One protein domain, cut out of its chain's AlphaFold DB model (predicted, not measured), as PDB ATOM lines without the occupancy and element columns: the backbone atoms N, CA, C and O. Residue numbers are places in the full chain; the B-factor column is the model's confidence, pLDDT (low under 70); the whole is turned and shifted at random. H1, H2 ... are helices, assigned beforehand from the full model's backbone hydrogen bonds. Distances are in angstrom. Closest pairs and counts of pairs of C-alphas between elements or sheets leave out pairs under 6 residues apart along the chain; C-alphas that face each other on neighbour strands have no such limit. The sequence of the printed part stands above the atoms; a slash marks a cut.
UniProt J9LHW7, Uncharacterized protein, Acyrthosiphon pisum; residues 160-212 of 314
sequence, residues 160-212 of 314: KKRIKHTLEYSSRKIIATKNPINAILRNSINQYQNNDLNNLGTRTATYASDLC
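AT A GLANCE: This is residues 160 to 212 of the 314 residues of an uncharacterized protein of Acyrthosiphon pisum (UniProt J9LHW7). What shape do these atoms make? Along the printed part, the long helix H1 and the shorter H2 make a V that meets where H1 ends and H2 begins, and H3 is set across its open end, packing on both arms. Residues 175 to 180, of which 175 belongs to H1, stick out at the corner of the V. What is it built of, and how large is it? The printed part has 53 residues with three named helices, H1, H2 and H3 in that order, and no named strand, and its class is all helix. It is compact, with a radius of gyration of the C-alphas of 10.4 A, and rounded, with spans of 28 by 24 by 20 A.

IN THESE COORDINATES: Where does the first helix run? H1 is residues 160 to 175, 22.5 A from first to last C-alpha, and C-alpha 160 stands at (40.391, -26.632, -25.754). What follows it? H2 is residues 181 to 190, 14.3 A long, beginning at C-alpha 181 at (56.093, -39.199, -38.583). Where is the last helix? H3 is residues 200 to 210, 15.3 A long, and C-alpha 210 stands at (38.108, -25.477, -37.729).

HOW THE PARTS SIT: How does H1 stand to H2? They touch, H1 with residues 170 to 175 alone, and the closest C-alphas, of Ile 174 and Asn 182, are 5.1 A apart. They run opposite ways at a steep tilt of 67 degrees. How does H3 stand to the other two? H3 touches H1, which meets it with residues 163 to 170 alone; the closest C-alphas, of Leu 167 and Thr 204, are 6.1 A apart, and the two run opposite ways at a tilt of 68 degrees, only just steep. H3 touches H2 with the C-alphas of Ile 189 and Ala 205 closest at 4.9 A, and they run the same way at a steep tilt of 42 degrees. Is the packing aligned, and what do the backbones show? The helix packing is mostly crossed, with 0 of the 3 touching pairs at a shallow tilt. In H1, H2 and H3 every O i to N i+4 pair is within hydrogen-bond range.

THE WHOLE: How far does it reach? The two C-alphas farthest apart, of Lys 160 and Lys 178, are 29.2 A apart. Is it cut, and are there long links? The printed part has no cut; the link from H1 to H2 is tight with 5 residues, and the one from H2 to H3 is short with 9. Where is confidence low? The mean pLDDT of the printed part is 79.0, and residues 192 to 198 are under 70.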
ATOM      1  N   LYS A 160      39.524 -27.671 -25.179       84.94
ATOM      2  CA  LYS A 160      40.391 -26.632 -25.754       84.94
ATOM      3  C   LYS A 160      41.868 -26.870 -25.434       84.94
ATOM      4  O   LYS A 160      42.727 -26.546 -26.252       84.94
ATOM      5  N   LYS A 161      42.183 -27.421 -24.255       83.88
ATOM      6  CA  LYS A 161      43.556 -27.805 -23.884       83.88
ATOM      7  C   LYS A 161      44.083 -28.932 -24.771       83.88
ATOM      8  O   LYS A 161      45.196 -28.799 -25.266       83.88
ATOM      9  N   ARG A 162      43.282 -29.977 -25.012       83.31
ATOM     10  CA  ARG A 162      43.636 -31.084 -25.915       83.31
ATOM     11  C   ARG A 162      43.837 -30.582 -27.340       83.31
ATOM     12  O   ARG A 162      44.920 -30.737 -27.871       83.31
ATOM     13  N   ILE A 163      42.875 -29.847 -27.906       84.75
ATOM     14  CA  ILE A 163      43.002 -29.265 -29.258       84.75
ATOM     15  C   ILE A 163      44.313 -28.475 -29.401       84.75
ATOM     16  O   ILE A 163      45.084 -28.700 -30.334       84.75
ATOM     17  N   LYS A 164      44.601 -27.587 -28.438       85.69
ATOM     18  CA  LYS A 164      45.852 -26.822 -28.410       85.69
ATOM     19  C   LYS A 164      47.076 -27.747 -28.393       85.69
ATOM     20  O   LYS A 164      48.009 -27.523 -29.158       85.69
ATOM     21  N   HIS A 165      47.080 -28.763 -27.534       83.62
ATOM     22  CA  HIS A 165      48.210 -29.674 -27.401       83.62
ATOM     23  C   HIS A 165      48.416 -30.539 -28.656       83.62
ATOM     24  O   HIS A 165      49.554 -30.689 -29.110       83.62
ATOM     25  N   THR A 166      47.339 -31.059 -29.259       84.25
ATOM     26  CA  THR A 166      47.380 -31.761 -30.550       84.25
ATOM     27  C   THR A 166      48.084 -30.900 -31.594       84.25
ATOM     28  O   THR A 166      49.041 -31.342 -32.226       84.25
ATOM     29  N   LEU A 167      47.651 -29.644 -31.740       85.50
ATOM     30  CA  LEU A 167      48.176 -28.728 -32.750       85.50
ATOM     31  C   LEU A 167      49.632 -28.350 -32.489       85.50
ATOM     32  O   LEU A 167      50.438 -28.378 -33.418       85.50
ATOM     33  N   GLU A 168      50.009 -28.043 -31.246       84.62
ATOM     34  CA  GLU A 168      51.402 -27.743 -30.898       84.62
ATOM     35  C   GLU A 168      52.322 -28.936 -31.162       84.62
ATOM     36  O   GLU A 168      53.414 -28.773 -31.712       84.62
ATOM     37  N   TYR A 169      51.889 -30.142 -30.793       84.88
ATOM     38  CA  TYR A 169      52.660 -31.351 -31.036       84.88
ATOM     39  C   TYR A 169      52.826 -31.613 -32.536       84.88
ATOM     40  O   TYR A 169      53.953 -31.782 -33.010       84.88
ATOM     41  N   SER A 170      51.724 -31.597 -33.288       83.94
ATOM     42  CA  SER A 170      51.743 -31.817 -34.731       83.94
ATOM     43  C   SER A 170      52.588 -30.764 -35.442       83.94
ATOM     44  O   SER A 170      53.417 -31.129 -36.271       83.94
ATOM     45  N   SER A 171      52.501 -29.492 -35.035       83.06
ATOM     46  CA  SER A 171      53.363 -28.414 -35.543       83.06
ATOM     47  C   SER A 171      54.843 -28.764 -35.388       83.06
ATOM     48  O   SER A 171      55.591 -28.763 -36.363       83.06
ATOM     49  N   ARG A 172      55.273 -29.146 -34.177       81.50
ATOM     50  CA  ARG A 172      56.678 -29.505 -33.908       81.50
ATOM     51  C   ARG A 172      57.144 -30.676 -34.775       81.50
ATOM     52  O   ARG A 172      58.285 -30.683 -35.234       81.50
ATOM     53  N   LYS A 173      56.284 -31.671 -35.011       84.56
ATOM     54  CA  LYS A 173      56.619 -32.840 -35.841       84.56
ATOM     55  C   LYS A 173      56.629 -32.534 -37.338       84.56
ATOM     56  O   LYS A 173      57.497 -33.061 -38.028       84.56
ATOM     57  N   ILE A 174      55.744 -31.660 -37.817       80.38
ATOM     58  CA  ILE A 174      55.702 -31.181 -39.211       80.38
ATOM     59  C   ILE A 174      56.915 -30.297 -39.539       80.38
ATOM     60  O   ILE A 174      57.415 -30.336 -40.667       80.38
ATOM     61  N   ILE A 175      57.411 -29.537 -38.560       79.00
ATOM     62  CA  ILE A 175      58.636 -28.735 -38.692       79.00
ATOM     63  C   ILE A 175      59.882 -29.639 -38.698       79.00
ATOM     64  O   ILE A 175      60.818 -29.408 -39.459       79.00
ATOM     65  N   ALA A 176      59.903 -30.703 -37.892       80.00
ATOM     66  CA  ALA A 176      61.017 -31.649 -37.844       80.00
ATOM     67  C   ALA A 176      61.034 -32.580 -39.075       80.00
ATOM     68  O   ALA A 176      60.604 -33.729 -38.999       80.00
ATOM     69  N   THR A 177      61.554 -32.101 -40.209       73.69
ATOM     70  CA  THR A 177      61.572 -32.814 -41.507       73.69
ATOM     71  C   THR A 177      62.277 -34.172 -41.478       73.69
ATOM     72  O   THR A 177      61.897 -35.074 -42.215       73.69
ATOM     73  N   LYS A 178      63.258 -34.358 -40.585       78.44
ATOM     74  CA  LYS A 178      63.951 -35.643 -40.376       78.44
ATOM     75  C   LYS A 178      63.131 -36.673 -39.584       78.44
ATOM     76  O   LYS A 178      63.578 -37.801 -39.412       78.44
ATOM     77  N   ASN A 179      61.976 -36.296 -39.034       79.25
ATOM     78  CA  ASN A 179      61.150 -37.207 -38.249       79.25
ATOM     79  C   ASN A 179      60.335 -38.130 -39.178       79.25
ATOM     80  O   ASN A 179      59.629 -37.614 -40.042       79.25
ATOM     81  N   PRO A 180      60.330 -39.460 -38.977       80.56
ATOM     82  CA  PRO A 180      59.565 -40.383 -39.825       80.56
ATOM     83  C   PRO A 180      58.048 -40.118 -39.809       80.56
ATOM     84  O   PRO A 180      57.359 -40.377 -40.791       80.56
ATOM     85  N   ILE A 181      57.517 -39.543 -38.723       81.75
ATOM     86  CA  ILE A 181      56.093 -39.199 -38.583       81.75
ATOM     87  C   ILE A 181      55.712 -38.001 -39.471       81.75
ATOM     88  O   ILE A 181      54.539 -37.824 -39.793       81.75
ATOM     89  N   ASN A 182      56.682 -37.187 -39.898       83.69
ATOM     90  CA  ASN A 182      56.450 -35.968 -40.672       83.69
ATOM     91  C   ASN A 182      55.678 -36.245 -41.972       83.69
ATOM     92  O   ASN A 182      54.643 -35.627 -42.212       83.69
ATOM     93  N   ALA A 183      56.138 -37.223 -42.759       79.62
ATOM     94  CA  ALA A 183      55.498 -37.606 -44.016       79.62
ATOM     95  C   ALA A 183      54.064 -38.112 -43.795       79.62
ATOM     96  O   ALA A 183      53.147 -37.722 -44.514       79.62
ATOM     97  N   ILE A 184      53.852 -38.920 -42.751       80.06
ATOM     98  CA  ILE A 184      52.538 -39.474 -42.398       80.06
ATOM     99  C   ILE A 184      51.566 -38.354 -41.995       80.06
ATOM    100  O   ILE A 184      50.430 -38.317 -42.472       80.06
ATOM    101  N   LEU A 185      52.004 -37.414 -41.150       81.25
ATOM    102  CA  LEU A 185      51.184 -36.272 -40.734       81.25
ATOM    103  C   LEU A 185      50.842 -35.355 -41.910       81.25
ATOM    104  O   LEU A 185      49.693 -34.962 -42.059       81.25
ATOM    105  N   ARG A 186      51.806 -35.047 -42.781       79.50
ATOM    106  CA  ARG A 186      51.555 -34.209 -43.964       79.50
ATOM    107  C   ARG A 186      50.577 -34.861 -44.930       79.50
ATOM    108  O   ARG A 186      49.648 -34.203 -45.383       79.50
ATOM    109  N   ASN A 187      50.756 -36.150 -45.210       79.75
ATOM    110  CA  ASN A 187      49.864 -36.878 -46.108       79.75
ATOM    111  C   ASN A 187      48.443 -36.936 -45.547       79.75
ATOM    112  O   ASN A 187      47.500 -36.657 -46.274       79.75
ATOM    113  N   SER A 188      48.286 -37.219 -44.253       77.62
ATOM    114  CA  SER A 188      46.965 -37.252 -43.607       77.62
ATOM    115  C   SER A 188      46.279 -35.885 -43.532       77.62
ATOM    116  O   SER A 188      45.060 -35.827 -43.659       77.62
ATOM    117  N   ILE A 189      47.036 -34.793 -43.381       76.44
ATOM    118  CA  ILE A 189      46.495 -33.427 -43.445       76.44
ATOM    119  C   ILE A 189      46.067 -33.067 -44.873       76.44
ATOM    120  O   ILE A 189      44.994 -32.503 -45.064       76.44
ATOM    121  N   ASN A 190      46.867 -33.428 -45.879       73.00
ATOM    122  CA  ASN A 190      46.592 -33.098 -47.281       73.00
ATOM    123  C   ASN A 190      45.497 -33.975 -47.912       73.00
ATOM    124  O   ASN A 190      44.780 -33.517 -48.795       73.00
ATOM    125  N   GLN A 191      45.363 -35.233 -47.483       70.00
ATOM    126  CA  GLN A 191      44.368 -36.197 -47.978       70.00
ATOM    127  C   GLN A 191      43.079 -36.199 -47.143       70.00
ATOM    128  O   GLN A 191      42.347 -37.189 -47.127       70.00
ATOM    129  N   TYR A 192      42.810 -35.124 -46.401       63.78
ATOM    130  CA  TYR A 192      41.670 -35.059 -45.498       63.78
ATOM    131  C   TYR A 192      40.339 -35.158 -46.262       63.78
ATOM    132  O   TYR A 192      39.854 -34.190 -46.840       63.78
ATOM    133  N   GLN A 193      39.755 -36.359 -46.258       58.69
ATOM    134  CA  GLN A 193      38.402 -36.643 -46.752       58.69
ATOM    135  C   GLN A 193      37.531 -37.366 -45.708       58.69
ATOM    136  O   GLN A 193      36.327 -37.492 -45.906       58.69
ATOM    137  N   ASN A 194      38.106 -37.823 -44.585       56.56
ATOM    138  CA  ASN A 194      37.430 -38.697 -43.621       56.56
ATOM    139  C   ASN A 194      37.325 -38.082 -42.217       56.56
ATOM    140  O   ASN A 194      38.318 -37.646 -41.640       56.56
ATOM    141  N   ASN A 195      36.126 -38.176 -41.632       57.25
ATOM    142  CA  ASN A 195      35.762 -37.693 -40.290       57.25
ATOM    143  C   ASN A 195      36.246 -38.590 -39.127       57.25
ATOM    144  O   ASN A 195      35.791 -38.426 -37.993       57.25
ATOM    145  N   ASP A 196      37.119 -39.573 -39.371       61.00
ATOM    146  CA  ASP A 196      37.550 -40.494 -38.315       61.00
ATOM    147  C   ASP A 196      38.614 -39.840 -37.418       61.00
ATOM    148  O   ASP A 196      39.797 -39.768 -37.754       61.00
ATOM    149  N   LEU A 197      38.175 -39.352 -36.257       62.69
ATOM    150  CA  LEU A 197      38.977 -38.654 -35.247       62.69
ATOM    151  C   LEU A 197      39.875 -39.591 -34.419       62.69
ATOM    152  O   LEU A 197      40.389 -39.174 -33.388       62.69
ATOM    153  N   ASN A 198      40.073 -40.852 -34.802       66.31
ATOM    154  CA  ASN A 198      40.913 -41.759 -34.011       66.31
ATOM    155  C   ASN A 198      42.416 -41.579 -34.258       66.31
ATOM    156  O   ASN A 198      43.223 -41.856 -33.367       66.31
ATOM    157  N   ASN A 199      42.817 -41.094 -35.436       76.50
ATOM    158  CA  ASN A 199      44.229 -40.916 -35.767       76.50
ATOM    159  C   ASN A 199      44.694 -39.460 -35.561       76.50
ATOM    160  O   ASN A 199      43.920 -38.510 -35.639       76.50
ATOM    161  N   LEU A 200      45.981 -39.275 -35.250       79.62
ATOM    162  CA  LEU A 200      46.542 -37.949 -34.955       79.62
ATOM    163  C   LEU A 200      46.446 -36.995 -36.158       79.62
ATOM    164  O   LEU A 200      46.225 -35.799 -35.977       79.62
ATOM    165  N   GLY A 201      46.625 -37.517 -37.371       81.12
ATOM    166  CA  GLY A 201      46.659 -36.741 -38.606       81.12
ATOM    167  C   GLY A 201      45.316 -36.118 -38.966       81.12
ATOM    168  O   GLY A 201      45.237 -34.905 -39.138       81.12
ATOM    169  N   THR A 202      44.253 -36.923 -38.989       79.81
ATOM    170  CA  THR A 202      42.879 -36.478 -39.248       79.81
ATOM    171  C   THR A 202      42.437 -35.475 -38.206       79.81
ATOM    172  O   THR A 202      41.970 -34.412 -38.573       79.81
ATOM    173  N   ARG A 203      42.685 -35.729 -36.917       81.38
ATOM    174  CA  ARG A 203      42.367 -34.763 -35.857       81.38
ATOM    175  C   ARG A 203      43.096 -33.444 -36.017       81.38
ATOM    176  O   ARG A 203      42.508 -32.390 -35.812       81.38
ATOM    177  N   THR A 204      44.381 -33.505 -36.358       85.38
ATOM    178  CA  THR A 204      45.174 -32.302 -36.620       85.38
ATOM    179  C   THR A 204      44.571 -31.526 -37.785       85.38
ATOM    180  O   THR A 204      44.434 -30.315 -37.678       85.38
ATOM    181  N   ALA A 205      44.176 -32.213 -38.858       84.06
ATOM    182  CA  ALA A 205      43.538 -31.610 -40.020       84.06
ATOM    183  C   ALA A 205      42.173 -30.992 -39.679       84.06
ATOM    184  O   ALA A 205      41.946 -29.836 -40.018       84.06
ATOM    185  N   THR A 206      41.313 -31.707 -38.943       84.94
ATOM    186  CA  THR A 206      40.013 -31.206 -38.476       84.94
ATOM    187  C   THR A 206      40.196 -29.949 -37.632       84.94
ATOM    188  O   THR A 206      39.684 -28.893 -37.983       84.94
ATOM    189  N   TYR A 207      41.010 -30.014 -36.573       87.19
ATOM    190  CA  TYR A 207      41.227 -28.870 -35.685       87.19
ATOM    191  C   TYR A 207      41.902 -27.689 -36.386       87.19
ATOM    192  O   TYR A 207      41.619 -26.539 -36.057       87.19
ATOM    193  N   ALA A 208      42.810 -27.953 -37.327       86.31
ATOM    194  CA  ALA A 208      43.446 -26.902 -38.107       86.31
ATOM    195  C   ALA A 208      42.458 -26.250 -39.079       86.31
ATOM    196  O   ALA A 208      42.455 -25.029 -39.185       86.31
ATOM    197  N   SER A 209      41.588 -27.030 -39.722       84.94
ATOM    198  CA  SER A 209      40.507 -26.516 -40.565       84.94
ATOM    199  C   SER A 209      39.535 -25.653 -39.755       84.94
ATOM    200  O   SER A 209      39.287 -24.507 -40.123       84.94
ATOM    201  N   ASP A 210      39.061 -26.163 -38.615       86.69
ATOM    202  CA  ASP A 210      38.108 -25.477 -37.729       86.69
ATOM    203  C   ASP A 210      38.648 -24.141 -37.195       86.69
ATOM    204  O   ASP A 210      37.891 -23.199 -36.967       86.69
ATOM    205  N   LEU A 211      39.966 -24.053 -36.980       86.50
ATOM    206  CA  LEU A 211      40.646 -22.854 -36.482       86.50
ATOM    207  C   LEU A 211      41.323 -22.029 -37.589       86.50
ATOM    208  O   LEU A 211      42.033 -21.075 -37.275       86.50
ATOM    209  N   CYS A 212      41.135 -22.397 -38.860       84.31
ATOM    210  CA  CYS A 212      41.767 -21.768 -40.025       84.31
ATOM    211  C   CYS A 212      43.306 -21.656 -39.922       84.31
ATOM    212  O   CYS A 212      43.907 -20.656 -40.317       84.31
TER     213      CYS A 212